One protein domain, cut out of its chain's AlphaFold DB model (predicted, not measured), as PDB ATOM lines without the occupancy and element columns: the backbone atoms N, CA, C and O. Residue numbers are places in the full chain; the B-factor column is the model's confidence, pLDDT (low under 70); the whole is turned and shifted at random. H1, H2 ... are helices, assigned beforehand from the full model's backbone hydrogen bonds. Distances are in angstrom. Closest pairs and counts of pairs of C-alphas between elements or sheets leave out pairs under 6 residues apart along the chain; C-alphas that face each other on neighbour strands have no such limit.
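AT A GLANCE: This is residues 4 to 180 of the 181 residues of an uncharacterized protein of bacterium 1XD42-8 (UniProt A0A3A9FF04). Helices in two groups make a body with a projecting arm at one end: H2, H3, H4 and H5 make one group, H6 to H10 the other. The groups join where H5 and H8 lie side by side and H6 crosses H5, its first residue meeting H2; residues 4 to 11 of H1 stick out as the arm. The printed part has 177 residues with ten named helices, H1 to H10 in order along the chain, and no named strand, and the class is all helix. It is compact, with a radius of gyration of the C-alphas of 17.9 A, spanning 51 by 43 by 31 A.

IN THESE COORDINATES: H1, residues 4 to 18, begins at C-alpha 4 (58.570, -47.792, 5.787) and is 21.2 A long. H2, residues 20 to 39, is 28.4 A long; H3, residues 43 to 54, and H4, residues 58 to 64, follow. H5, residues 66 to 83, is 27.0 A long. H6, residues 96 to 115, begins at C-alpha 96 (35.787, -30.827, 30.036) and is 28.1 A long. H7 is residues 119 to 131, H8 residues 136 to 145, H9 residues 152 to 162, and H10 residues 168 to 178, ending at C-alpha 178 (64.423, -25.883, 36.328).

HOW THE PARTS SIT: H6 is the hub, touching five helices. It touches H7 at a steep tilt of 45 degrees, opposite ways, the closest C-alphas being those of Ala 109 and Ala 125, 4.4 A apart. It is about perpendicular to H5 at 89 degrees, with C-alphas 71 and 100 closest at 7.1 A. With residue 96 alone it touches H2, where C-alphas 35 and 96 are closest at 5.7 A. H6 only just touches H8 and H9, with 3 pairs of C-alphas within 8 A each. H5 and H8 touch at a shallow tilt of 29 degrees, opposite ways, with C-alphas 77 and 138 closest at 5.5 A. H8 touches H10, with C-alphas 136 and 174 closest at 6.1 A. H2 and H3 form a helical hairpin at 19 degrees, with C-alphas 37 and 45 closest at 5.4 A. H4 touches H2, with C-alphas 23 and 61 closest at 4.9 A. H1 and H2 meet only through their link. Every O i to N i+4 pair is within hydrogen-bond range in H1, H2, H4 and H6 to H10; H5 has 13 of 14, and H3 has 4 of 8.

THE WHOLE: The C-alphas farthest apart, those of Ile 7 and Lys 164, are 53.2 A apart. The printed part has no cut. The link from H5 to H6 is long, residues 84 to 95. The mean pLDDT of the printed part is 91.6; residues 4, 146 to 147 and 179 to 180 are under 70.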
ATOM      1  N   ASP A   4      58.983 -47.459   4.418       65.69
ATOM      2  CA  ASP A   4      58.570 -47.792   5.787       65.69
ATOM      3  C   ASP A   4      57.529 -46.811   6.355       65.69
ATOM      4  O   ASP A   4      56.573 -47.230   7.004       65.69
ATOM      5  N   SER A   5      57.635 -45.516   6.027       70.44
ATOM      6  CA  SER A   5      56.676 -44.499   6.497       70.44
ATOM      7  C   SER A   5      55.271 -44.659   5.903       70.44
ATOM      8  O   SER A   5      54.286 -44.294   6.543       70.44
ATOM      9  N   CYS A   6      55.158 -45.236   4.701       72.44
ATOM     10  CA  CYS A   6      53.861 -45.514   4.083       72.44
ATOM     11  C   CYS A   6      53.182 -46.727   4.731       72.44
ATOM     12  O   CYS A   6      51.986 -46.684   5.000       72.44
ATOM     13  N   ILE A   7      53.946 -47.777   5.049       77.50
ATOM     14  CA  ILE A   7      53.419 -48.987   5.701       77.50
ATOM     15  C   ILE A   7      52.923 -48.676   7.119       77.50
ATOM     16  O   ILE A   7      51.859 -49.150   7.522       77.50
ATOM     17  N   GLU A   8      53.662 -47.857   7.871       78.00
ATOM     18  CA  GLU A   8      53.250 -47.414   9.206       78.00
ATOM     19  C   GLU A   8      51.958 -46.587   9.169       78.00
ATOM     20  O   GLU A   8      51.060 -46.811   9.986       78.00
ATOM     21  N   ALA A   9      51.833 -45.674   8.200       83.31
ATOM     22  CA  ALA A   9      50.630 -44.866   8.017       83.31
ATOM     23  C   ALA A   9      49.413 -45.729   7.642       83.31
ATOM     24  O   ALA A   9      48.356 -45.602   8.262       83.31
ATOM     25  N   ASP A  10      49.562 -46.651   6.690       85.50
ATOM     26  CA  ASP A  10      48.480 -47.542   6.260       85.50
ATOM     27  C   ASP A  10      48.000 -48.440   7.405       85.50
ATOM     28  O   ASP A  10      46.796 -48.609   7.624       85.50
ATOM     29  N   HIS A  11      48.933 -48.973   8.197       86.00
ATOM     30  CA  HIS A  11      48.605 -49.760   9.380       86.00
ATOM     31  C   HIS A  11      47.899 -48.920  10.458       86.00
ATOM     32  O   HIS A  11      46.940 -49.395  11.073       86.00
ATOM     33  N   TYR A  12      48.321 -47.668  10.669       87.50
ATOM     34  CA  TYR A  12      47.655 -46.739  11.586       87.50
ATOM     35  C   TYR A  12      46.200 -46.480  11.175       87.50
ATOM     36  O   TYR A  12      45.297 -46.668  11.993       87.50
ATOM     37  N   PHE A  13      45.955 -46.097   9.917       89.19
ATOM     38  CA  PHE A  13      44.604 -45.791   9.436       89.19
ATOM     39  C   PHE A  13      43.707 -47.026   9.399       89.19
ATOM     40  O   PHE A  13      42.528 -46.934   9.740       89.19
ATOM     41  N   LYS A  14      44.258 -48.195   9.061       90.88
ATOM     42  CA  LYS A  14      43.523 -49.457   9.133       90.88
ATOM     43  C   LYS A  14      43.041 -49.736  10.557       90.88
ATOM     44  O   LYS A  14      41.846 -49.943  10.758       90.88
ATOM     45  N   LYS A  15      43.931 -49.649  11.553       89.94
ATOM     46  CA  LYS A  15      43.551 -49.828  12.961       89.94
ATOM     47  C   LYS A  15      42.569 -48.766  13.452       89.94
ATOM     48  O   LYS A  15      41.674 -49.104  14.221       89.94
ATOM     49  N   LEU A  16      42.710 -47.514  13.012       89.31
ATOM     50  CA  LEU A  16      41.770 -46.437  13.334       89.31
ATOM     51  C   LEU A  16      40.348 -46.782  12.863       89.31
ATOM     52  O   LEU A  16      39.395 -46.608  13.616       89.31
ATOM     53  N   ILE A  17      40.208 -47.294  11.637       91.12
ATOM     54  CA  ILE A  17      38.912 -47.697  11.073       91.12
ATOM     55  C   ILE A  17      38.353 -48.914  11.818       91.12
ATOM     56  O   ILE A  17      37.186 -48.906  12.204       91.12
ATOM     57  N   GLU A  18      39.179 -49.935  12.053       92.56
ATOM     58  CA  GLU A  18      38.779 -51.172  12.741       92.56
ATOM     59  C   GLU A  18      38.311 -50.925  14.181       92.56
ATOM     60  O   GLU A  18      37.390 -51.587  14.648       92.56
ATOM     61  N   ASN A  19      38.915 -49.958  14.877       92.81
ATOM     62  CA  ASN A  19      38.636 -49.680  16.288       92.81
ATOM     63  C   ASN A  19      37.731 -48.464  16.510       92.81
ATOM     64  O   ASN A  19      37.571 -48.041  17.654       92.81
ATOM     65  N   LYS A  20      37.138 -47.894  15.453       92.88
ATOM     66  CA  LYS A  20      36.392 -46.630  15.525       92.88
ATOM     67  C   LYS A  20      35.348 -46.609  16.649       92.88
ATOM     68  O   LYS A  20      35.347 -45.686  17.453       92.88
ATOM     69  N   GLU A  21      34.509 -47.639  16.738       94.62
ATOM     70  CA  GLU A  21      33.452 -47.717  17.758       94.62
ATOM     71  C   GLU A  21      34.027 -47.784  19.183       94.62
ATOM     72  O   GLU A  21      33.516 -47.144  20.100       94.62
ATOM     73  N   SER A  22      35.115 -48.532  19.381       94.88
ATOM     74  CA  SER A  22      35.793 -48.627  20.678       94.88
ATOM     75  C   SER A  22      36.455 -47.306  21.074       94.88
ATOM     76  O   SER A  22      36.420 -46.932  22.244       94.88
ATOM     77  N   ILE A  23      37.022 -46.579  20.105       95.00
ATOM     78  CA  ILE A  23      37.605 -45.247  20.309       95.00
ATOM     79  C   ILE A  23      36.519 -44.254  20.737       95.00
ATOM     80  O   ILE A  23      36.708 -43.544  21.724       95.00
ATOM     81  N   GLU A  24      35.379 -44.234  20.039       95.38
ATOM     82  CA  GLU A  24      34.234 -43.374  20.372       95.38
ATOM     83  C   GLU A  24      33.701 -43.686  21.776       95.38
ATOM     84  O   GLU A  24      33.599 -42.788  22.607       95.38
ATOM     85  N   LYS A  25      33.486 -44.967  22.107       96.75
ATOM     86  CA  LYS A  25      33.041 -45.382  23.449       96.75
ATOM     87  C   LYS A  25      34.013 -44.978  24.555       96.75
ATOM     88  O   LYS A  25      33.576 -44.512  25.609       96.75
ATOM     89  N   ALA A  26      35.314 -45.164  24.336       96.75
ATOM     90  CA  ALA A  26      36.341 -44.773  25.296       96.75
ATOM     91  C   ALA A  26      36.354 -43.251  25.510       96.75
ATOM     92  O   ALA A  26      36.425 -42.781  26.645       96.75
ATOM     93  N   TRP A  27      36.226 -42.475  24.433       97.06
ATOM     94  CA  TRP A  27      36.172 -41.017  24.504       97.06
ATOM     95  C   TRP A  27      34.909 -40.493  25.187       97.06
ATOM     96  O   TRP A  27      34.993 -39.601  26.032       97.06
ATOM     97  N   ASP A  28      33.755 -41.084  24.888       97.25
ATOM     98  CA  ASP A  28      32.484 -40.753  25.532       97.25
ATOM     99  C   ASP A  28      32.511 -41.076  27.027       97.25
ATOM    100  O   ASP A  28      31.931 -40.353  27.839       97.25
ATOM    101  N   PHE A  29      33.175 -42.167  27.417       97.69
ATOM    102  CA  PHE A  29      33.388 -42.489  28.822       97.69
ATOM    103  C   PHE A  29      34.272 -41.440  29.504       97.69
ATOM    104  O   PHE A  29      33.833 -40.843  30.484       97.69
ATOM    105  N   ILE A  30      35.453 -41.141  28.945       97.75
ATOM    106  CA  ILE A  30      36.366 -40.110  29.470       97.75
ATOM    107  C   ILE A  30      35.633 -38.774  29.628       97.75
ATOM    108  O   ILE A  30      35.641 -38.188  30.708       97.75
ATOM    109  N   SER A  31      34.952 -38.319  28.578       97.56
ATOM    110  CA  SER A  31      34.273 -37.021  28.554       97.56
ATOM    111  C   SER A  31      33.170 -36.929  29.608       97.56
ATOM    112  O   SER A  31      33.093 -35.943  30.344       97.56
ATOM    113  N   ARG A  32      32.331 -37.967  29.734       97.88
ATOM    114  CA  ARG A  32      31.271 -38.006  30.753       97.88
ATOM    115  C   ARG A  32      31.843 -38.025  32.163       97.88
ATOM    116  O   ARG A  32      31.388 -37.243  32.990       97.88
ATOM    117  N   THR A  33      32.848 -38.857  32.425       97.88
ATOM    118  CA  THR A  33      33.467 -38.958  33.751       97.88
ATOM    119  C   THR A  33      34.181 -37.666  34.149       97.88
ATOM    120  O   THR A  33      34.138 -37.290  35.316       97.88
ATOM    121  N   ILE A  34      34.783 -36.938  33.202       98.06
ATOM    122  CA  ILE A  34      35.359 -35.613  33.478       98.06
ATOM    123  C   ILE A  34      34.269 -34.607  33.824       98.06
ATOM    124  O   ILE A  34      34.385 -33.928  34.837       98.06
ATOM    125  N   ASN A  35      33.204 -34.520  33.025       98.06
ATOM    126  CA  ASN A  35      32.100 -33.601  33.305       98.06
ATOM    127  C   ASN A  35      31.444 -33.896  34.665       98.06
ATOM    128  O   ASN A  35      31.162 -32.978  35.433       98.06
ATOM    129  N   GLU A  36      31.250 -35.171  35.001       97.81
ATOM    130  CA  GLU A  36      30.761 -35.592  36.316       97.81
ATOM    131  C   GLU A  36      31.742 -35.207  37.432       97.81
ATOM    132  O   GLU A  36      31.360 -34.578  38.418       97.81
ATOM    133  N   GLY A  37      33.031 -35.509  37.257       97.75
ATOM    134  CA  GLY A  37      34.065 -35.183  38.237       97.75
ATOM    135  C   GLY A  37      34.221 -33.682  38.473       97.75
ATOM    136  O   GLY A  37      34.418 -33.265  39.609       97.75
ATOM    137  N   LEU A  38      34.095 -32.861  37.432       97.50
ATOM    138  CA  LEU A  38      34.175 -31.405  37.532       97.50
ATOM    139  C   LEU A  38      32.920 -30.808  38.176       97.50
ATOM    140  O   LEU A  38      33.038 -30.053  39.136       97.50
ATOM    141  N   SER A  39      31.727 -31.191  37.711       95.88
ATOM    142  CA  SER A  39      30.456 -30.668  38.241       95.88
ATOM    143  C   SER A  39      30.201 -31.018  39.711       95.88
ATOM    144  O   SER A  39      29.513 -30.275  40.407       95.88
ATOM    145  N   CYS A  40      30.764 -32.126  40.201       94.44
ATOM    146  CA  CYS A  40      30.690 -32.527  41.606       94.44
ATOM    147  C   CYS A  40      31.960 -32.208  42.413       94.44
ATOM    148  O   CYS A  40      32.071 -32.672  43.548       94.44
ATOM    149  N   GLU A  41      32.933 -31.486  41.840       93.62
ATOM    150  CA  GLU A  41      34.253 -31.217  42.441       93.62
ATOM    151  C   GLU A  41      34.974 -32.487  42.957       93.62
ATOM    152  O   GLU A  41      35.783 -32.464  43.889       93.62
ATOM    153  N   ASN A  42      34.698 -33.634  42.336       97.00
ATOM    154  CA  ASN A  42      35.193 -34.941  42.741       97.00
ATOM    155  C   ASN A  42      36.560 -35.236  42.107       97.00
ATOM    156  O   ASN A  42      36.678 -35.878  41.059       97.00
ATOM    157  N   LEU A  43      37.622 -34.793  42.782       96.25
ATOM    158  CA  LEU A  43      38.998 -35.019  42.333       96.25
ATOM    159  C   LEU A  43      39.395 -36.504  42.313       96.25
ATOM    160  O   LEU A  43      40.258 -36.877  41.521       96.25
ATOM    161  N   ASP A  44      38.807 -37.355  43.164       97.31
ATOM    162  CA  ASP A  44      39.039 -38.810  43.129       97.31
ATOM    163  C   ASP A  44      38.577 -39.402  41.804       97.31
ATOM    164  O   ASP A  44      39.320 -40.152  41.169       97.31
ATOM    165  N   LEU A  45      37.378 -39.018  41.361       97.69
ATOM    166  CA  LEU A  45      36.815 -39.474  40.098       97.69
ATOM    167  C   LEU A  45      37.686 -39.036  38.916       97.69
ATOM    168  O   LEU A  45      38.025 -39.862  38.069       97.69
ATOM    169  N   LEU A  46      38.140 -37.779  38.903       97.81
ATOM    170  CA  LEU A  46      39.059 -37.283  37.873       97.81
ATOM    171  C   LEU A  46      40.378 -38.068  37.859       97.81
ATOM    172  O   LEU A  46      40.829 -38.517  36.809       97.81
ATOM    173  N   ILE A  47      40.994 -38.286  39.023       97.94
ATOM    174  CA  ILE A  47      42.273 -39.005  39.128       97.94
ATOM    175  C   ILE A  47      42.118 -40.483  38.745       97.94
ATOM    176  O   ILE A  47      43.052 -41.066  38.193       97.94
ATOM    177  N   SER A  48      40.947 -41.084  38.976       96.88
ATOM    178  CA  SER A  48      40.663 -42.475  38.598       96.88
ATOM    179  C   SER A  48      40.702 -42.720  37.084       96.88
ATOM    180  O   SER A  48      40.946 -43.847  36.658       96.88
ATOM    181  N   LEU A  49      40.548 -41.673  36.264       97.50
ATOM    182  CA  LEU A  49      40.671 -41.777  34.809       97.50
ATOM    183  C   LEU A  49      42.110 -41.989  34.334       97.50
ATOM    184  O   LEU A  49      42.301 -42.487  33.230       97.50
ATOM    185  N   ILE A  50      43.122 -41.647  35.135       97.56
ATOM    186  CA  ILE A  50      44.533 -41.813  34.748       97.56
ATOM    187  C   ILE A  50      44.848 -43.277  34.392       97.56
ATOM    188  O   ILE A  50      45.213 -43.518  33.242       97.56
ATOM    189  N   PRO A  51      44.652 -44.271  35.286       97.00
ATOM    190  CA  PRO A  51      44.899 -45.672  34.933       97.00
ATOM    191  C   PRO A  51      43.970 -46.180  33.818       97.00
ATOM    192  O   PRO A  51      44.384 -47.002  33.007       97.00
ATOM    193  N   TYR A  52      42.739 -45.666  33.714       96.94
ATOM    194  CA  TYR A  52      41.838 -46.018  32.610       96.94
ATOM    195  C   TYR A  52      42.395 -45.591  31.240       96.94
ATOM    196  O   TYR A  52      42.296 -46.351  30.277       96.94
ATOM    197  N   ILE A  53      42.986 -44.396  31.153       96.31
ATOM    198  CA  ILE A  53      43.572 -43.843  29.923       96.31
ATOM    199  C   ILE A  53      44.933 -44.479  29.609       96.31
ATOM    200  O   ILE A  53      45.230 -44.703  28.439       96.31
ATOM    201  N   GLU A  54      45.764 -44.737  30.622       94.06
ATOM    202  CA  GLU A  54      47.138 -45.230  30.432       94.06
ATOM    203  C   GLU A  54      47.218 -46.745  30.208       94.06
ATOM    204  O   GLU A  54      48.077 -47.203  29.455       94.06
ATOM    205  N   GLU A  55      46.349 -47.516  30.868       92.56
ATOM    206  CA  GLU A  55      46.464 -48.979  30.949       92.56
ATOM    207  C   GLU A  55      45.161 -49.717  30.593       92.56
ATOM    208  O   GLU A  55      45.185 -50.922  30.343       92.56
ATOM    209  N   GLY A  56      44.022 -49.018  30.565       92.75
ATOM    210  CA  GLY A  56      42.698 -49.591  30.306       92.75
ATOM    211  C   GLY A  56      42.163 -49.329  28.897       92.75
ATOM    212  O   GLY A  56      42.898 -48.976  27.972       92.75
ATOM    213  N   ASP A  57      40.842 -49.454  28.743       90.19
ATOM    214  CA  ASP A  57      40.143 -49.245  27.463       90.19
ATOM    215  C   ASP A  57      40.302 -47.811  26.919       90.19
ATOM    216  O   ASP A  57      40.221 -47.581  25.709       90.19
ATOM    217  N   GLY A  58      40.603 -46.845  27.796       91.75
ATOM    218  CA  GLY A  58      40.914 -45.464  27.431       91.75
ATOM    219  C   GLY A  58      42.177 -45.317  26.577       91.75
ATOM    220  O   GLY A  58      42.320 -44.314  25.875       91.75
ATOM    221  N   THR A  59      43.050 -46.330  26.555       94.00
ATOM    222  CA  THR A  59      44.286 -46.341  25.756       94.00
ATOM    223  C   THR A  59      44.007 -46.155  24.263       94.00
ATOM    224  O   THR A  59      44.783 -45.509  23.557       94.00
ATOM    225  N   LEU A  60      42.882 -46.669  23.756       90.50
ATOM    226  CA  LEU A  60      42.504 -46.486  22.352       90.50
ATOM    227  C   LEU A  60      42.193 -45.015  22.047       90.50
ATOM    228  O   LEU A  60      42.720 -44.461  21.083       90.50
ATOM    229  N   ALA A  61      41.412 -44.344  22.897       92.25
ATOM    230  CA  ALA A  61      41.192 -42.904  22.766       92.25
ATOM    231  C   ALA A  61      42.515 -42.127  22.888       92.25
ATOM    232  O   ALA A  61      42.760 -41.212  22.102       92.25
ATOM    233  N   PHE A  62      43.408 -42.542  23.794       92.62
ATOM    234  CA  PHE A  62      44.736 -41.944  23.952       92.62
ATOM    235  C   PHE A  62      45.594 -41.988  22.674       92.62
ATOM    236  O   PHE A  62      46.286 -41.026  22.321       92.62
ATOM    237  N   GLN A  63      45.555 -43.118  21.967       90.81
ATOM    238  CA  GLN A  63      46.343 -43.338  20.755       90.81
ATOM    239  C   GLN A  63      45.837 -42.521  19.563       90.81
ATOM    240  O   GLN A  63      46.657 -42.016  18.792       90.81
ATOM    241  N   TYR A  64      44.515 -42.379  19.424       89.62
ATOM    242  CA  TYR A  64      43.886 -41.893  18.193       89.62
ATOM    243  C   TYR A  64      43.241 -40.502  18.293       89.62
ATOM    244  O   TYR A  64      43.056 -39.851  17.264       89.62
ATOM    245  N   ILE A  65      42.934 -40.003  19.495       91.12
ATOM    246  CA  ILE A  65      42.337 -38.674  19.706       91.12
ATOM    247  C   ILE A  65      43.395 -37.738  20.277       91.12
ATOM    248  O   ILE A  65      43.878 -37.942  21.384       91.12
ATOM    249  N   GLY A  66      43.745 -36.669  19.559       86.31
ATOM    250  CA  GLY A  66      44.812 -35.756  19.987       86.31
ATOM    251  C   GLY A  66      44.551 -35.051  21.327       86.31
ATOM    252  O   GLY A  66      45.490 -34.792  22.080       86.31
ATOM    253  N   GLU A  67      43.287 -34.764  21.646       90.62
ATOM    254  CA  GLU A  67      42.882 -34.063  22.876       90.62
ATOM    255  C   GLU A  67      43.098 -34.892  24.144       90.62
ATOM    256  O   GLU A  67      43.448 -34.337  25.186       90.62
ATOM    257  N   SER A  68      42.992 -36.217  24.043       92.56
ATOM    258  CA  SER A  68      43.177 -37.152  25.161       92.56
ATOM    259  C   SER A  68      44.526 -36.988  25.875       92.56
ATOM    260  O   SER A  68      44.615 -37.153  27.091       92.56
ATOM    261  N   ARG A  69      45.580 -36.598  25.145       90.88
ATOM    262  CA  ARG A  69      46.920 -36.376  25.705       90.88
ATOM    263  C   ARG A  69      46.946 -35.184  26.650       90.88
ATOM    264  O   ARG A  69      47.553 -35.263  27.714       90.88
ATOM    265  N   ARG A  70      46.263 -34.103  26.273       92.44
ATOM    266  CA  ARG A  70      46.157 -32.886  27.087       92.44
ATOM    267  C   ARG A  70      45.257 -33.097  28.289       92.44
ATOM    268  O   ARG A  70      45.592 -32.658  29.382       92.44
ATOM    269  N   ILE A  71      44.173 -33.850  28.107       95.75
ATOM    270  CA  ILE A  71      43.343 -34.319  29.216       95.75
ATOM    271  C   ILE A  71      44.193 -35.096  30.218       95.75
ATOM    272  O   ILE A  71      44.209 -34.756  31.397       95.75
ATOM    273  N   LEU A  72      44.970 -36.080  29.760       95.50
ATOM    274  CA  LEU A  72      45.830 -36.863  30.644       95.50
ATOM    275  C   LEU A  72      46.862 -35.985  31.375       95.50
ATOM    276  O   LEU A  72      47.091 -36.169  32.569       95.50
ATOM    277  N   GLN A  73      47.450 -34.994  30.697       94.62
ATOM    278  CA  GLN A  73      48.344 -34.016  31.329       94.62
ATOM    279  C   GLN A  73      47.621 -33.200  32.411       94.62
ATOM    280  O   GLN A  73      48.145 -33.075  33.518       94.62
ATOM    281  N   ALA A  74      46.415 -32.696  32.135       96.56
ATOM    282  CA  ALA A  74      45.597 -31.979  33.114       96.56
ATOM    283  C   ALA A  74      45.254 -32.859  34.330       96.56
ATOM    284  O   ALA A  74      45.367 -32.407  35.469       96.56
ATOM    285  N   LEU A  75      44.921 -34.134  34.118       97.56
ATOM    286  CA  LEU A  75      44.657 -35.085  35.201       97.56
ATOM    287  C   LEU A  75      45.905 -35.344  36.060       97.56
ATOM    288  O   LEU A  75      45.811 -35.369  37.288       97.56
ATOM    289  N   HIS A  76      47.086 -35.482  35.450       96.94
ATOM    290  CA  HIS A  76      48.347 -35.615  36.190       96.94
ATOM    291  C   HIS A  76      48.693 -34.358  36.995       96.94
ATOM    292  O   HIS A  76      49.172 -34.479  38.125       96.94
ATOM    293  N   ILE A  77      48.411 -33.166  36.461       97.12
ATOM    294  CA  ILE A  77      48.533 -31.901  37.202       97.12
ATOM    295  C   ILE A  77      47.633 -31.942  38.444       97.12
ATOM    296  O   ILE A  77      48.135 -31.776  39.554       97.12
ATOM    297  N   ILE A  78      46.347 -32.273  38.279       97.81
ATOM    298  CA  ILE A  78      45.372 -32.372  39.379       97.81
ATOM    299  C   ILE A  78      45.813 -33.407  40.425       97.81
ATOM    300  O   ILE A  78      45.717 -33.162  41.629       97.81
ATOM    301  N   LYS A  79      46.348 -34.557  39.995       97.88
ATOM    302  CA  LYS A  79      46.888 -35.593  40.890       97.88
ATOM    303  C   LYS A  79      48.033 -35.065  41.753       97.88
ATOM    304  O   LYS A  79      48.069 -35.339  42.953       97.88
ATOM    305  N   LEU A  80      48.972 -34.330  41.156       96.38
ATOM    306  CA  LEU A  80      50.085 -33.723  41.886       96.38
ATOM    307  C   LEU A  80      49.584 -32.637  42.836       96.38
ATOM    308  O   LEU A  80      49.935 -32.646  44.012       96.38
ATOM    309  N   GLU A  81      48.716 -31.748  42.371       96.62
ATOM    310  CA  GLU A  81      48.161 -30.677  43.197       96.62
ATOM    311  C   GLU A  81      47.416 -31.227  44.405       96.62
ATOM    312  O   GLU A  81      47.657 -30.769  45.516       96.62
ATOM    313  N   ARG A  82      46.611 -32.276  44.227       96.31
ATOM    314  CA  ARG A  82      45.945 -32.941  45.344       96.31
ATOM    315  C   ARG A  82      46.933 -33.565  46.328       96.31
ATOM    316  O   ARG A  82      46.756 -33.423  47.532       96.31
ATOM    317  N   LYS A  83      47.975 -34.241  45.835       96.25
ATOM    318  CA  LYS A  83      49.007 -34.867  46.682       96.25
ATOM    319  C   LYS A  83      49.773 -33.845  47.532       96.25
ATOM    320  O   LYS A  83      50.204 -34.179  48.629       96.25
ATOM    321  N   TYR A  84      49.970 -32.637  47.010       94.44
ATOM    322  CA  TYR A  84      50.734 -31.563  47.652       94.44
ATOM    323  C   TYR A  84      49.846 -30.415  48.162       94.44
ATOM    324  O   TYR A  84      50.351 -29.311  48.376       94.44
ATOM    325  N   GLU A  85      48.540 -30.667  48.324       93.81
ATOM    326  CA  GLU A  85      47.548 -29.733  48.879       93.81
ATOM    327  C   GLU A  85      47.558 -28.343  48.209       93.81
ATOM    328  O   GLU A  85      47.444 -27.297  48.850       93.81
ATOM    329  N   LYS A  86      47.728 -28.320  46.885       93.50
ATOM    330  CA  LYS A  86      47.626 -27.113  46.061       93.50
ATOM    331  C   LYS A  86      46.197 -26.915  45.577       93.50
ATOM    332  O   LYS A  86      45.404 -27.850  45.522       93.50
ATOM    333  N   ILE A  87      45.894 -25.678  45.190       92.69
ATOM    334  CA  ILE A  87      44.635 -25.355  44.519       92.69
ATOM    335  C   ILE A  87      44.576 -26.169  43.215       92.69
ATOM    336  O   ILE A  87      45.495 -26.028  42.406       92.69
ATOM    337  N   PRO A  88      43.544 -27.007  43.007       94.69
ATOM    338  CA  PRO A  88      43.438 -27.831  41.811       94.69
ATOM    339  C   PRO A  88      43.328 -26.996  40.537       94.69
ATOM    340  O   PRO A  88      42.618 -25.990  40.487       94.69
ATOM    341  N   PHE A  89      43.953 -27.460  39.465       96.56
ATOM    342  CA  PHE A  89      43.911 -26.847  38.147       96.56
ATOM    343  C   PHE A  89      42.490 -26.815  37.586       96.56
ATOM    344  O   PHE A  89      42.141 -25.885  36.864       96.56
ATOM    345  N   SER A  90      41.641 -27.762  37.988       96.06
ATOM    346  CA  SER A  90      40.212 -27.803  37.669       96.06
ATOM    347  C   SER A  90      39.367 -26.742  38.376       96.06
ATOM    348  O   SER A  90      38.169 -26.670  38.118       96.06
ATOM    349  N   ILE A  91      39.934 -25.911  39.261       94.06
ATOM    350  CA  ILE A  91      39.142 -24.894  39.955       94.06
ATOM    351  C   ILE A  91      38.472 -23.942  38.953       94.06
ATOM    352  O   ILE A  91      39.125 -23.443  38.029       94.06
ATOM    353  N   HIS A  92      37.179 -23.693  39.175       93.00
ATOM    354  CA  HIS A  92      36.287 -22.934  38.291       93.00
ATOM    355  C   HIS A  92      36.023 -23.568  36.914       93.00
ATOM    356  O   HIS A  92      35.536 -22.876  36.027       93.00
ATOM    357  N   CYS A  93      36.313 -24.858  36.737       96.12
ATOM    358  CA  CYS A  93      35.903 -25.630  35.568       96.12
ATOM    359  C   CYS A  93      34.795 -26.610  35.976       96.12
ATOM    360  O   CYS A  93      34.989 -27.419  36.880       96.12
ATOM    361  N   ASN A  94      33.663 -26.564  35.285       96.06
ATOM    362  CA  ASN A  94      32.507 -27.444  35.461       96.06
ATOM    363  C   ASN A  94      32.383 -28.455  34.314       96.06
ATOM    364  O   ASN A  94      31.666 -29.448  34.438       96.06
ATOM    365  N   THR A  95      33.071 -28.204  33.197       97.38
ATOM    366  CA  THR A  95      33.039 -29.047  32.000       97.38
ATOM    367  C   THR A  95      34.442 -29.355  31.484       97.38
ATOM    368  O   THR A  95      35.408 -28.627  31.734       97.38
ATOM    369  N   MET A  96      34.559 -30.448  30.729       96.88
ATOM    370  CA  MET A  96      35.787 -30.827  30.036       96.88
ATOM    371  C   MET A  96      36.255 -29.722  29.083       96.88
ATOM    372  O   MET A  96      37.455 -29.489  28.973       96.88
ATOM    373  N   GLU A  97      35.320 -29.030  28.427       96.75
ATOM    374  CA  GLU A  97      35.613 -27.917  27.524       96.75
ATOM    375  C   GLU A  97      36.283 -26.757  28.269       96.75
ATOM    376  O   GLU A  97      37.355 -26.324  27.861       96.75
ATOM    377  N   GLU A  98      35.739 -26.338  29.416       97.06
ATOM    378  CA  GLU A  98      36.329 -25.283  30.251       97.06
ATOM    379  C   GLU A  98      37.722 -25.673  30.778       97.06
ATOM    380  O   GLU A  98      38.651 -24.861  30.782       97.06
ATOM    381  N   LEU A  99      37.896 -26.933  31.199       97.25
ATOM    382  CA  LEU A  99      39.193 -27.453  31.643       97.25
ATOM    383  C   LEU A  99      40.229 -27.407  30.510       97.25
ATOM    384  O   LEU A  99      41.377 -27.001  30.715       97.25
ATOM    385  N   MET A 100      39.817 -27.814  29.310       96.19
ATOM    386  CA  MET A 100      40.658 -27.824  28.119       96.19
ATOM    387  C   MET A 100      40.976 -26.422  27.614       96.19
ATOM    388  O   MET A 100      42.123 -26.156  27.253       96.19
ATOM    389  N   GLU A 101      40.010 -25.512  27.635       96.44
ATOM    390  CA  GLU A 101      40.219 -24.106  27.314       96.44
ATOM    391  C   GLU A 101      41.251 -23.497  28.266       96.44
ATOM    392  O   GLU A 101      42.246 -22.925  27.815       96.44
ATOM    393  N   LYS A 102      41.098 -23.703  29.579       96.31
ATOM    394  CA  LYS A 102      42.068 -23.243  30.584       96.31
ATOM    395  C   LYS A 102      43.469 -23.802  30.331       96.31
ATOM    396  O   LYS A 102      44.452 -23.059  30.418       96.31
ATOM    397  N   TYR A 103      43.571 -25.087  29.987       95.62
ATOM    398  CA  TYR A 103      44.832 -25.729  29.612       95.62
ATOM    399  C   TYR A 103      45.465 -25.068  28.381       95.62
ATOM    400  O   TYR A 103      46.633 -24.672  28.413       95.62
ATOM    401  N   LEU A 104      44.693 -24.889  27.309       94.62
ATOM    402  CA  LEU A 104      45.165 -24.306  26.054       94.62
ATOM    403  C   LEU A 104      45.553 -22.834  26.204       94.62
ATOM    404  O   LEU A 104      46.611 -22.441  25.718       94.62
ATOM    405  N   LEU A 105      44.751 -22.025  26.899       95.88
ATOM    406  CA  LEU A 105      45.066 -20.620  27.168       95.88
ATOM    407  C   LEU A 105      46.353 -20.488  27.985       95.88
ATOM    408  O   LEU A 105      47.203 -19.657  27.662       95.88
ATOM    409  N   THR A 106      46.547 -21.360  28.977       95.75
ATOM    410  CA  THR A 106      47.795 -21.429  29.747       95.75
ATOM    411  C   THR A 106      48.983 -21.775  28.851       95.75
ATOM    412  O   THR A 106      49.993 -21.069  28.866       95.75
ATOM    413  N   LEU A 107      48.863 -22.815  28.021       94.25
ATOM    414  CA  LEU A 107      49.900 -23.208  27.067       94.25
ATOM    415  C   LEU A 107      50.245 -22.069  26.098       94.25
ATOM    416  O   LEU A 107      51.421 -21.789  25.857       94.25
ATOM    417  N   PHE A 108      49.241 -21.388  25.543       93.44
ATOM    418  CA  PHE A 108      49.459 -20.275  24.624       93.44
ATOM    419  C   PHE A 108      50.101 -19.071  25.306       93.44
ATOM    420  O   PHE A 108      50.992 -18.462  24.714       93.44
ATOM    421  N   ALA A 109      49.708 -18.743  26.538       95.12
ATOM    422  CA  ALA A 109      50.346 -17.681  27.305       95.12
ATOM    423  C   ALA A 109      51.834 -17.990  27.541       95.12
ATOM    424  O   ALA A 109      52.688 -17.153  27.261       95.12
ATOM    425  N   LEU A 110      52.162 -19.222  27.942       94.06
ATOM    426  CA  LEU A 110      53.550 -19.659  28.126       94.06
ATOM    427  C   LEU A 110      54.353 -19.615  26.817       94.06
ATOM    428  O   LEU A 110      55.485 -19.138  26.803       94.06
ATOM    429  N   ARG A 111      53.761 -20.029  25.691       92.12
ATOM    430  CA  ARG A 111      54.399 -19.908  24.369       92.12
ATOM    431  C   ARG A 111      54.629 -18.457  23.960       92.12
ATOM    432  O   ARG A 111      55.658 -18.159  23.367       92.12
ATOM    433  N   ARG A 112      53.707 -17.541  24.268       93.19
ATOM    434  CA  ARG A 112      53.891 -16.106  23.996       93.19
ATOM    435  C   ARG A 112      55.032 -15.516  24.818       93.19
ATOM    436  O   ARG A 112      55.770 -14.703  24.276       93.19
ATOM    437  N   LEU A 113      55.214 -15.957  26.064       92.38
ATOM    438  CA  LEU A 113      56.386 -15.590  26.864       92.38
ATOM    439  C   LEU A 113      57.690 -16.127  26.259       92.38
ATOM    440  O   LEU A 113      58.685 -15.412  26.233       92.38
ATOM    441  N   GLN A 114      57.678 -17.360  25.750       90.69
ATOM    442  CA  GLN A 114      58.861 -17.990  25.164       90.69
ATOM    443  C   GLN A 114      59.258 -17.359  23.819       90.69
ATOM    444  O   GLN A 114      60.415 -17.016  23.609       90.69
ATOM    445  N   PHE A 115      58.309 -17.223  22.889       89.31
ATOM    446  CA  PHE A 115      58.590 -16.784  21.518       89.31
ATOM    447  C   PHE A 115      58.536 -15.267  21.329       89.31
ATOM    448  O   PHE A 115      59.018 -14.782  20.312       89.31
ATOM    449  N   GLN A 116      57.922 -14.541  22.267       89.75
ATOM    450  CA  GLN A 116      57.802 -13.080  22.267       89.75
ATOM    451  C   GLN A 116      57.427 -12.490  20.890       89.75
ATOM    452  O   GLN A 116      58.155 -11.659  20.349       89.75
ATOM    453  N   PRO A 117      56.293 -12.901  20.285       88.94
ATOM    454  CA  PRO A 117      55.955 -12.497  18.918       88.94
ATOM    455  C   PRO A 117      55.680 -10.988  18.779       88.94
ATOM    456  O   PRO A 117      55.819 -10.434  17.691       88.94
ATOM    457  N   SER A 118      55.267 -10.330  19.868       94.62
ATOM    458  CA  SER A 118      55.135  -8.876  19.995       94.62
ATOM    459  C   SER A 118      55.052  -8.479  21.474       94.62
ATOM    460  O   SER A 118      54.665  -9.291  22.317       94.62
ATOM    461  N   GLU A 119      55.329  -7.212  21.792       93.38
ATOM    462  CA  GLU A 119      55.159  -6.678  23.154       93.38
ATOM    463  C   GLU A 119      53.709  -6.797  23.649       93.38
ATOM    464  O   GLU A 119      53.473  -7.175  24.796       93.38
ATOM    465  N   SER A 120      52.727  -6.544  22.774       94.56
ATOM    466  CA  SER A 120      51.304  -6.689  23.109       94.56
ATOM    467  C   SER A 120      50.944  -8.127  23.482       94.56
ATOM    468  O   SER A 120      50.300  -8.356  24.502       94.56
ATOM    469  N   ALA A 121      51.426  -9.112  22.719       93.50
ATOM    470  CA  ALA A 121      51.161 -10.519  22.988       93.50
ATOM    471  C   ALA A 121      51.800 -10.993  24.301       93.50
ATOM    472  O   ALA A 121      51.205 -11.809  25.010       93.50
ATOM    473  N   VAL A 122      52.994 -10.488  24.632       94.25
ATOM    474  CA  VAL A 122      53.660 -10.754  25.917       94.25
ATOM    475  C   VAL A 122      52.880 -10.110  27.063       94.25
ATOM    476  O   VAL A 122      52.615 -10.777  28.059       94.25
ATOM    477  N   SER A 123      52.449  -8.856  26.915       94.94
ATOM    478  CA  SER A 123      51.639  -8.159  27.921       94.94
ATOM    479  C   SER A 123      50.328  -8.896  28.212       94.94
ATOM    480  O   SER A 123      49.998  -9.117  29.378       94.94
ATOM    481  N   ASP A 124      49.618  -9.352  27.176       94.81
ATOM    482  CA  ASP A 124      48.389 -10.141  27.324       94.81
ATOM    483  C   ASP A 124      48.646 -11.471  28.048       94.81
ATOM    484  O   ASP A 124      47.861 -11.884  28.904       94.81
ATOM    485  N   ALA A 125      49.760 -12.142  27.733       95.31
ATOM    486  CA  ALA A 125      50.150 -13.390  28.386       95.31
ATOM    487  C   ALA A 125      50.485 -13.184  29.870       95.31
ATOM    488  O   ALA A 125      50.013 -13.943  30.717       95.31
ATOM    489  N   VAL A 126      51.252 -12.139  30.198       94.75
ATOM    490  CA  VAL A 126      51.564 -11.752  31.582       94.75
ATOM    491  C   VAL A 126      50.285 -11.424  32.344       94.75
ATOM    492  O   VAL A 126      50.103 -11.905  33.464       94.75
ATOM    493  N   TYR A 127      49.382 -10.648  31.739       94.94
ATOM    494  CA  TYR A 127      48.097 -10.318  32.343       94.94
ATOM    495  C   TYR A 127      47.298 -11.589  32.644       94.94
ATOM    496  O   TYR A 127      46.970 -11.827  33.806       94.94
ATOM    497  N   PHE A 128      47.082 -12.456  31.649       95.31
ATOM    498  CA  PHE A 128      46.366 -13.722  31.823       95.31
ATOM    499  C   PHE A 128      46.972 -14.588  32.940       95.31
ATOM    500  O   PHE A 128      46.252 -15.018  33.844       95.31
ATOM    501  N   LEU A 129      48.289 -14.814  32.924       94.56
ATOM    502  CA  LEU A 129      48.970 -15.652  33.920       94.56
ATOM    503  C   LEU A 129      48.931 -15.033  35.324       94.56
ATOM    504  O   LEU A 129      48.780 -15.759  36.301       94.56
ATOM    505  N   SER A 130      48.994 -13.704  35.444       92.69
ATOM    506  CA  SER A 130      48.898 -13.016  36.741       92.69
ATOM    507  C   SER A 130      47.519 -13.144  37.399       92.69
ATOM    508  O   SER A 130      47.425 -13.141  38.627       92.69
ATOM    509  N   GLN A 131      46.455 -13.264  36.595       91.31
ATOM    510  CA  GLN A 131      45.087 -13.450  37.088       91.31
ATOM    511  C   GLN A 131      44.793 -14.918  37.429       91.31
ATOM    512  O   GLN A 131      43.972 -15.204  38.301       91.31
ATOM    513  N   ASN A 132      45.489 -15.858  36.786       90.38
ATOM    514  CA  ASN A 132      45.301 -17.290  36.988       90.38
ATOM    515  C   ASN A 132      46.322 -17.841  37.988       90.38
ATOM    516  O   ASN A 132      47.500 -18.010  37.676       90.38
ATOM    517  N   LYS A 133      45.858 -18.178  39.198       89.12
ATOM    518  CA  LYS A 133      46.681 -18.750  40.279       89.12
ATOM    519  C   LYS A 133      47.044 -20.215  40.010       89.12
ATOM    520  O   LYS A 133      46.531 -21.122  40.657       89.12
ATOM    521  N   LEU A 134      47.917 -20.433  39.037       94.38
ATOM    522  CA  LEU A 134      48.405 -21.755  38.668       94.38
ATOM    523  C   LEU A 134      49.433 -22.268  39.678       94.38
ATOM    524  O   LEU A 134      50.265 -21.511  40.189       94.38
ATOM    525  N   SER A 135      49.383 -23.567  39.962       94.75
ATOM    526  CA  SER A 135      50.385 -24.222  40.797       94.75
ATOM    527  C   SER A 135      51.722 -24.365  40.061       94.75
ATOM    528  O   SER A 135      51.797 -24.329  38.829       94.75
ATOM    529  N   VAL A 136      52.788 -24.606  40.828       93.94
ATOM    530  CA  VAL A 136      54.104 -24.958  40.276       93.94
ATOM    531  C   VAL A 136      54.040 -26.204  39.382       93.94
ATOM    532  O   VAL A 136      54.719 -26.260  38.357       93.94
ATOM    533  N   PHE A 137      53.181 -27.175  39.714       93.94
ATOM    534  CA  PHE A 137      53.017 -28.410  38.945       93.94
ATOM    535  C   PHE A 137      52.346 -28.167  37.598       93.94
ATOM    536  O   PHE A 137      52.784 -28.741  36.602       93.94
ATOM    537  N   ALA A 138      51.330 -27.300  37.553       94.62
ATOM    538  CA  ALA A 138      50.669 -26.924  36.309       94.62
ATOM    539  C   ALA A 138      51.665 -26.268  35.345       94.62
ATOM    540  O   ALA A 138      51.829 -26.722  34.212       94.62
ATOM    541  N   ILE A 139      52.402 -25.261  35.824       93.50
ATOM    542  CA  ILE A 139      53.398 -24.556  35.013       93.50
ATOM    543  C   ILE A 139      54.503 -25.502  34.538       93.50
ATOM    544  O   ILE A 139      54.818 -25.537  33.348       93.50
ATOM    545  N   TYR A 140      55.081 -26.297  35.438       90.25
ATOM    546  CA  TYR A 140      56.157 -27.216  35.076       90.25
ATOM    547  C   TYR A 140      55.694 -28.293  34.082       90.25
ATOM    548  O   TYR A 140      56.366 -28.551  33.088       90.25
ATOM    549  N   THR A 141      54.520 -28.889  34.295       90.88
ATOM    550  CA  THR A 141      54.016 -29.953  33.414       90.88
ATOM    551  C   THR A 141      53.753 -29.429  32.004       90.88
ATOM    552  O   THR A 141      54.201 -30.047  31.036       90.88
ATOM    553  N   ILE A 142      53.102 -28.267  31.882       91.94
ATOM    554  CA  ILE A 142      52.777 -27.660  30.582       91.94
ATOM    555  C   ILE A 142      54.055 -27.217  29.854       91.94
ATOM    556  O   ILE A 142      54.213 -27.478  28.661       91.94
ATOM    557  N   THR A 143      55.011 -26.607  30.566       87.75
ATOM    558  CA  THR A 143      56.289 -26.175  29.965       87.75
ATOM    559  C   THR A 143      57.179 -27.335  29.513       87.75
ATOM    560  O   THR A 143      57.922 -27.171  28.554       87.75
ATOM    561  N   GLN A 144      57.114 -28.512  30.142       82.00
ATOM    562  CA  GLN A 144      57.961 -29.652  29.758       82.00
ATOM    563  C   GLN A 144      57.364 -30.547  28.667       82.00
ATOM    564  O   GLN A 144      58.109 -31.236  27.970       82.00
ATOM    565  N   ARG A 145      56.034 -30.624  28.551       75.75
ATOM    566  CA  ARG A 145      55.381 -31.666  27.740       75.75
ATOM    567  C   ARG A 145      54.892 -31.198  26.367       75.75
ATOM    568  O   ARG A 145      54.804 -32.034  25.474       75.75
ATOM    569  N   ASP A 146      54.638 -29.903  26.165       68.62
ATOM    570  CA  ASP A 146      53.936 -29.403  24.969       68.62
ATOM    571  C   ASP A 146      54.802 -28.566  24.013       68.62
ATOM    572  O   ASP A 146      54.385 -27.514  23.510       68.62
ATOM    573  N   LEU A 147      55.999 -29.076  23.700       65.19
ATOM    574  CA  LEU A 147      56.926 -28.499  22.709       65.19
ATOM    575  C   LEU A 147      57.405 -27.075  23.041       65.19
ATOM    576  O   LEU A 147      57.870 -26.352  22.161       65.19
ATOM    577  N   ILE A 148      57.305 -26.670  24.303       70.81
ATOM    578  CA  ILE A 148      58.078 -25.546  24.824       70.81
ATOM    579  C   ILE A 148      59.496 -26.093  25.041       70.81
ATOM    580  O   ILE A 148      59.675 -27.169  25.608       70.81
ATOM    581  N   ILE A 149      60.505 -25.385  24.533       73.94
ATOM    582  CA  ILE A 149      61.917 -25.630  24.855       73.94
ATOM    583  C   ILE A 149      62.264 -24.539  25.859       73.94
ATOM    584  O   ILE A 149      62.659 -23.445  25.449       73.94
ATOM    585  N   PRO A 150      61.981 -24.762  27.149       75.88
ATOM    586  CA  PRO A 150      62.122 -23.705  28.123       75.88
ATOM    587  C   PRO A 150      63.600 -23.363  28.305       75.88
ATOM    588  O   PRO A 150      64.449 -24.253  28.389       75.88
ATOM    589  N   ASP A 151      63.886 -22.070  28.375       82.00
ATOM    590  CA  ASP A 151      65.196 -21.521  28.691       82.00
ATOM    591  C   ASP A 151      65.159 -20.788  30.040       82.00
ATOM    592  O   ASP A 151      64.113 -20.662  30.690       82.00
ATOM    593  N   SER A 152      66.322 -20.318  30.492       83.69
ATOM    594  CA  SER A 152      66.426 -19.581  31.754       83.69
ATOM    595  C   SER A 152      65.574 -18.311  31.754       83.69
ATOM    596  O   SER A 152      64.985 -17.983  32.780       83.69
ATOM    597  N   VAL A 153      65.453 -17.637  30.605       86.62
ATOM    598  CA  VAL A 153      64.682 -16.395  30.454       86.62
ATOM    599  C   VAL A 153      63.197 -16.646  30.710       86.62
ATOM    600  O   VAL A 153      62.576 -15.935  31.501       86.62
ATOM    601  N   LEU A 154      62.624 -17.696  30.117       89.25
ATOM    602  CA  LEU A 154      61.236 -18.082  30.357       89.25
ATOM    603  C   LEU A 154      60.989 -18.396  31.838       89.25
ATOM    604  O   LEU A 154      59.971 -17.987  32.396       89.25
ATOM    605  N   TYR A 155      61.905 -19.115  32.491       90.00
ATOM    606  CA  TYR A 155      61.757 -19.461  33.904       90.00
ATOM    607  C   TYR A 155      61.857 -18.253  34.837       90.00
ATOM    608  O   TYR A 155      61.096 -18.175  35.805       90.00
ATOM    609  N   GLU A 156      62.750 -17.307  34.553       89.62
ATOM    610  CA  GLU A 156      62.849 -16.044  35.289       89.62
ATOM    611  C   GLU A 156      61.568 -15.215  35.149       89.62
ATOM    612  O   GLU A 156      61.047 -14.713  36.148       89.62
ATOM    613  N   GLU A 157      60.994 -15.148  33.946       91.12
ATOM    614  CA  GLU A 157      59.725 -14.458  33.705       91.12
ATOM    615  C   GLU A 157      58.548 -15.118  34.430       91.12
ATOM    616  O   GLU A 157      57.762 -14.439  35.094       91.12
ATOM    617  N   ILE A 158      58.452 -16.448  34.394       93.50
ATOM    618  CA  ILE A 158      57.452 -17.198  35.166       93.50
ATOM    619  C   ILE A 158      57.598 -16.904  36.664       93.50
ATOM    620  O   ILE A 158      56.606 -16.602  37.333       93.50
ATOM    621  N   LEU A 159      58.822 -16.950  37.197       92.62
ATOM    622  CA  LEU A 159      59.085 -16.617  38.597       92.62
ATOM    623  C   LEU A 159      58.648 -15.190  38.913       92.62
ATOM    624  O   LEU A 159      57.988 -14.974  39.931       92.62
ATOM    625  N   ARG A 160      58.955 -14.222  38.047       93.25
ATOM    626  CA  ARG A 160      58.552 -12.819  38.205       93.25
ATOM    627  C   ARG A 160      57.031 -12.679  38.295       93.25
ATOM    628  O   ARG A 160      56.545 -12.009  39.208       93.25
ATOM    629  N   ILE A 161      56.286 -13.346  37.413       94.19
ATOM    630  CA  ILE A 161      54.813 -13.328  37.384       94.19
ATOM    631  C   ILE A 161      54.233 -13.945  38.663       94.19
ATOM    632  O   ILE A 161      53.387 -13.339  39.323       94.19
ATOM    633  N   TYR A 162      54.721 -15.122  39.059       93.75
ATOM    634  CA  TYR A 162      54.163 -15.881  40.179       93.75
ATOM    635  C   TYR A 162      54.766 -15.532  41.545       93.75
ATOM    636  O   TYR A 162      54.323 -16.064  42.562       93.75
ATOM    637  N   THR A 163      55.706 -14.583  41.626       89.44
ATOM    638  CA  THR A 163      56.412 -14.231  42.876       89.44
ATOM    639  C   THR A 163      55.475 -13.863  44.029       89.44
ATOM    640  O   THR A 163      55.801 -14.134  45.186       89.44
ATOM    641  N   LYS A 164      54.320 -13.251  43.739       86.69
ATOM    642  CA  LYS A 164      53.333 -12.849  44.755       86.69
ATOM    643  C   LYS A 164      52.322 -13.945  45.108       86.69
ATOM    644  O   LYS A 164      51.651 -13.828  46.125       86.69
ATOM    645  N   VAL A 165      52.189 -14.965  44.262       87.94
ATOM    646  CA  VAL A 165      51.197 -16.044  44.407       87.94
ATOM    647  C   VAL A 165      51.831 -17.283  45.034       87.94
ATOM    648  O   VAL A 165      51.216 -17.936  45.871       87.94
ATOM    649  N   TRP A 166      53.063 -17.599  44.645       93.12
ATOM    650  CA  TRP A 166      53.793 -18.765  45.117       93.12
ATOM    651  C   TRP A 166      54.447 -18.526  46.472       93.12
ATOM    652  O   TRP A 166      55.069 -17.486  46.721       93.12
ATOM    653  N   THR A 167      54.350 -19.534  47.335       92.31
ATOM    654  CA  THR A 167      55.080 -19.568  48.602       92.31
ATOM    655  C   THR A 167      56.586 -19.701  48.356       92.31
ATOM    656  O   THR A 167      57.030 -20.011  47.249       92.31
ATOM    657  N   THR A 168      57.402 -19.496  49.390       92.00
ATOM    658  CA  THR A 168      58.851 -19.751  49.299       92.00
ATOM    659  C   THR A 168      59.138 -21.196  48.878       92.00
ATOM    660  O   THR A 168      59.941 -21.410  47.975       92.00
ATOM    661  N   ALA A 169      58.401 -22.163  49.435       91.31
ATOM    662  CA  ALA A 169      58.536 -23.574  49.084       91.31
ATOM    663  C   ALA A 169      58.183 -23.855  47.611       91.31
ATOM    664  O   ALA A 169      58.869 -24.633  46.956       91.31
ATOM    665  N   ASP A 170      57.157 -23.195  47.060       92.25
ATOM    666  CA  ASP A 170      56.800 -23.332  45.639       92.25
ATOM    667  C   ASP A 170      57.907 -22.802  44.720       92.25
ATOM    668  O   ASP A 170      58.229 -23.426  43.712       92.25
ATOM    669  N   LYS A 171      58.521 -21.669  45.080       91.69
ATOM    670  CA  LYS A 171      59.634 -21.075  44.320       91.69
ATOM    671  C   LYS A 171      60.870 -21.964  44.354       91.69
ATOM    672  O   LYS A 171      61.497 -22.175  43.319       91.69
ATOM    673  N   GLU A 172      61.217 -22.493  45.524       90.69
ATOM    674  CA  GLU A 172      62.329 -23.435  45.684       90.69
ATOM    675  C   GLU A 172      62.086 -24.720  44.894       90.69
ATOM    676  O   GLU A 172      62.980 -25.183  44.185       90.69
ATOM    677  N   MET A 173      60.863 -25.250  44.947       90.19
ATOM    678  CA  MET A 173      60.455 -26.413  44.168       90.19
ATOM    679  C   MET A 173      60.564 -26.138  42.665       90.19
ATOM    680  O   MET A 173      61.193 -26.921  41.953       90.19
ATOM    681  N   PHE A 174      60.046 -25.004  42.186       89.88
ATOM    682  CA  PHE A 174      60.158 -24.611  40.783       89.88
ATOM    683  C   PHE A 174      61.619 -24.524  40.342       89.88
ATOM    684  O   PHE A 174      61.998 -25.134  39.349       89.88
ATOM    685  N   LEU A 175      62.462 -23.840  41.121       87.62
ATOM    686  CA  LEU A 175      63.895 -23.742  40.851       87.62
ATOM    687  C   LEU A 175      64.582 -25.112  40.854       87.62
ATOM    688  O   LEU A 175      65.482 -25.336  40.055       87.62
ATOM    689  N   SER A 176      64.181 -26.040  41.724       87.94
ATOM    690  CA  SER A 176      64.747 -27.396  41.736       87.94
ATOM    691  C   SER A 176      64.426 -28.176  40.458       87.94
ATOM    692  O   SER A 176      65.261 -28.942  39.987       87.94
ATOM    693  N   PHE A 177      63.256 -27.932  39.862       82.38
ATOM    694  CA  PHE A 177      62.841 -28.558  38.610       82.38
ATOM    695  C   PHE A 177      63.493 -27.925  37.375       82.38
ATOM    696  O   PHE A 177      63.604 -28.578  36.341       82.38
ATOM    697  N   THR A 178      63.926 -26.665  37.470       81.56
ATOM    698  CA  THR A 178      64.423 -25.883  36.328       81.56
ATOM    699  C   THR A 178      65.934 -25.656  36.330       81.56
ATOM    700  O   THR A 178      66.496 -25.358  35.282       81.56
ATOM    701  N   LYS A 179      66.625 -25.860  37.462       68.44
ATOM    702  CA  LYS A 179      68.095 -25.751  37.588       68.44
ATOM    703  C   LYS A 179      68.876 -26.899  36.943       68.44
ATOM    704  O   LYS A 179      70.102 -26.868  36.944       68.44
ATOM    705  N   THR A 180      68.204 -27.934  36.442       50.88
ATOM    706  CA  THR A 180      68.853 -29.100  35.826       50.88
ATOM    707  C   THR A 180      68.646 -29.086  34.313       50.88
ATOM    708  O   THR A 180      67.763 -29.780  33.813       50.88
TER     709      THR A 180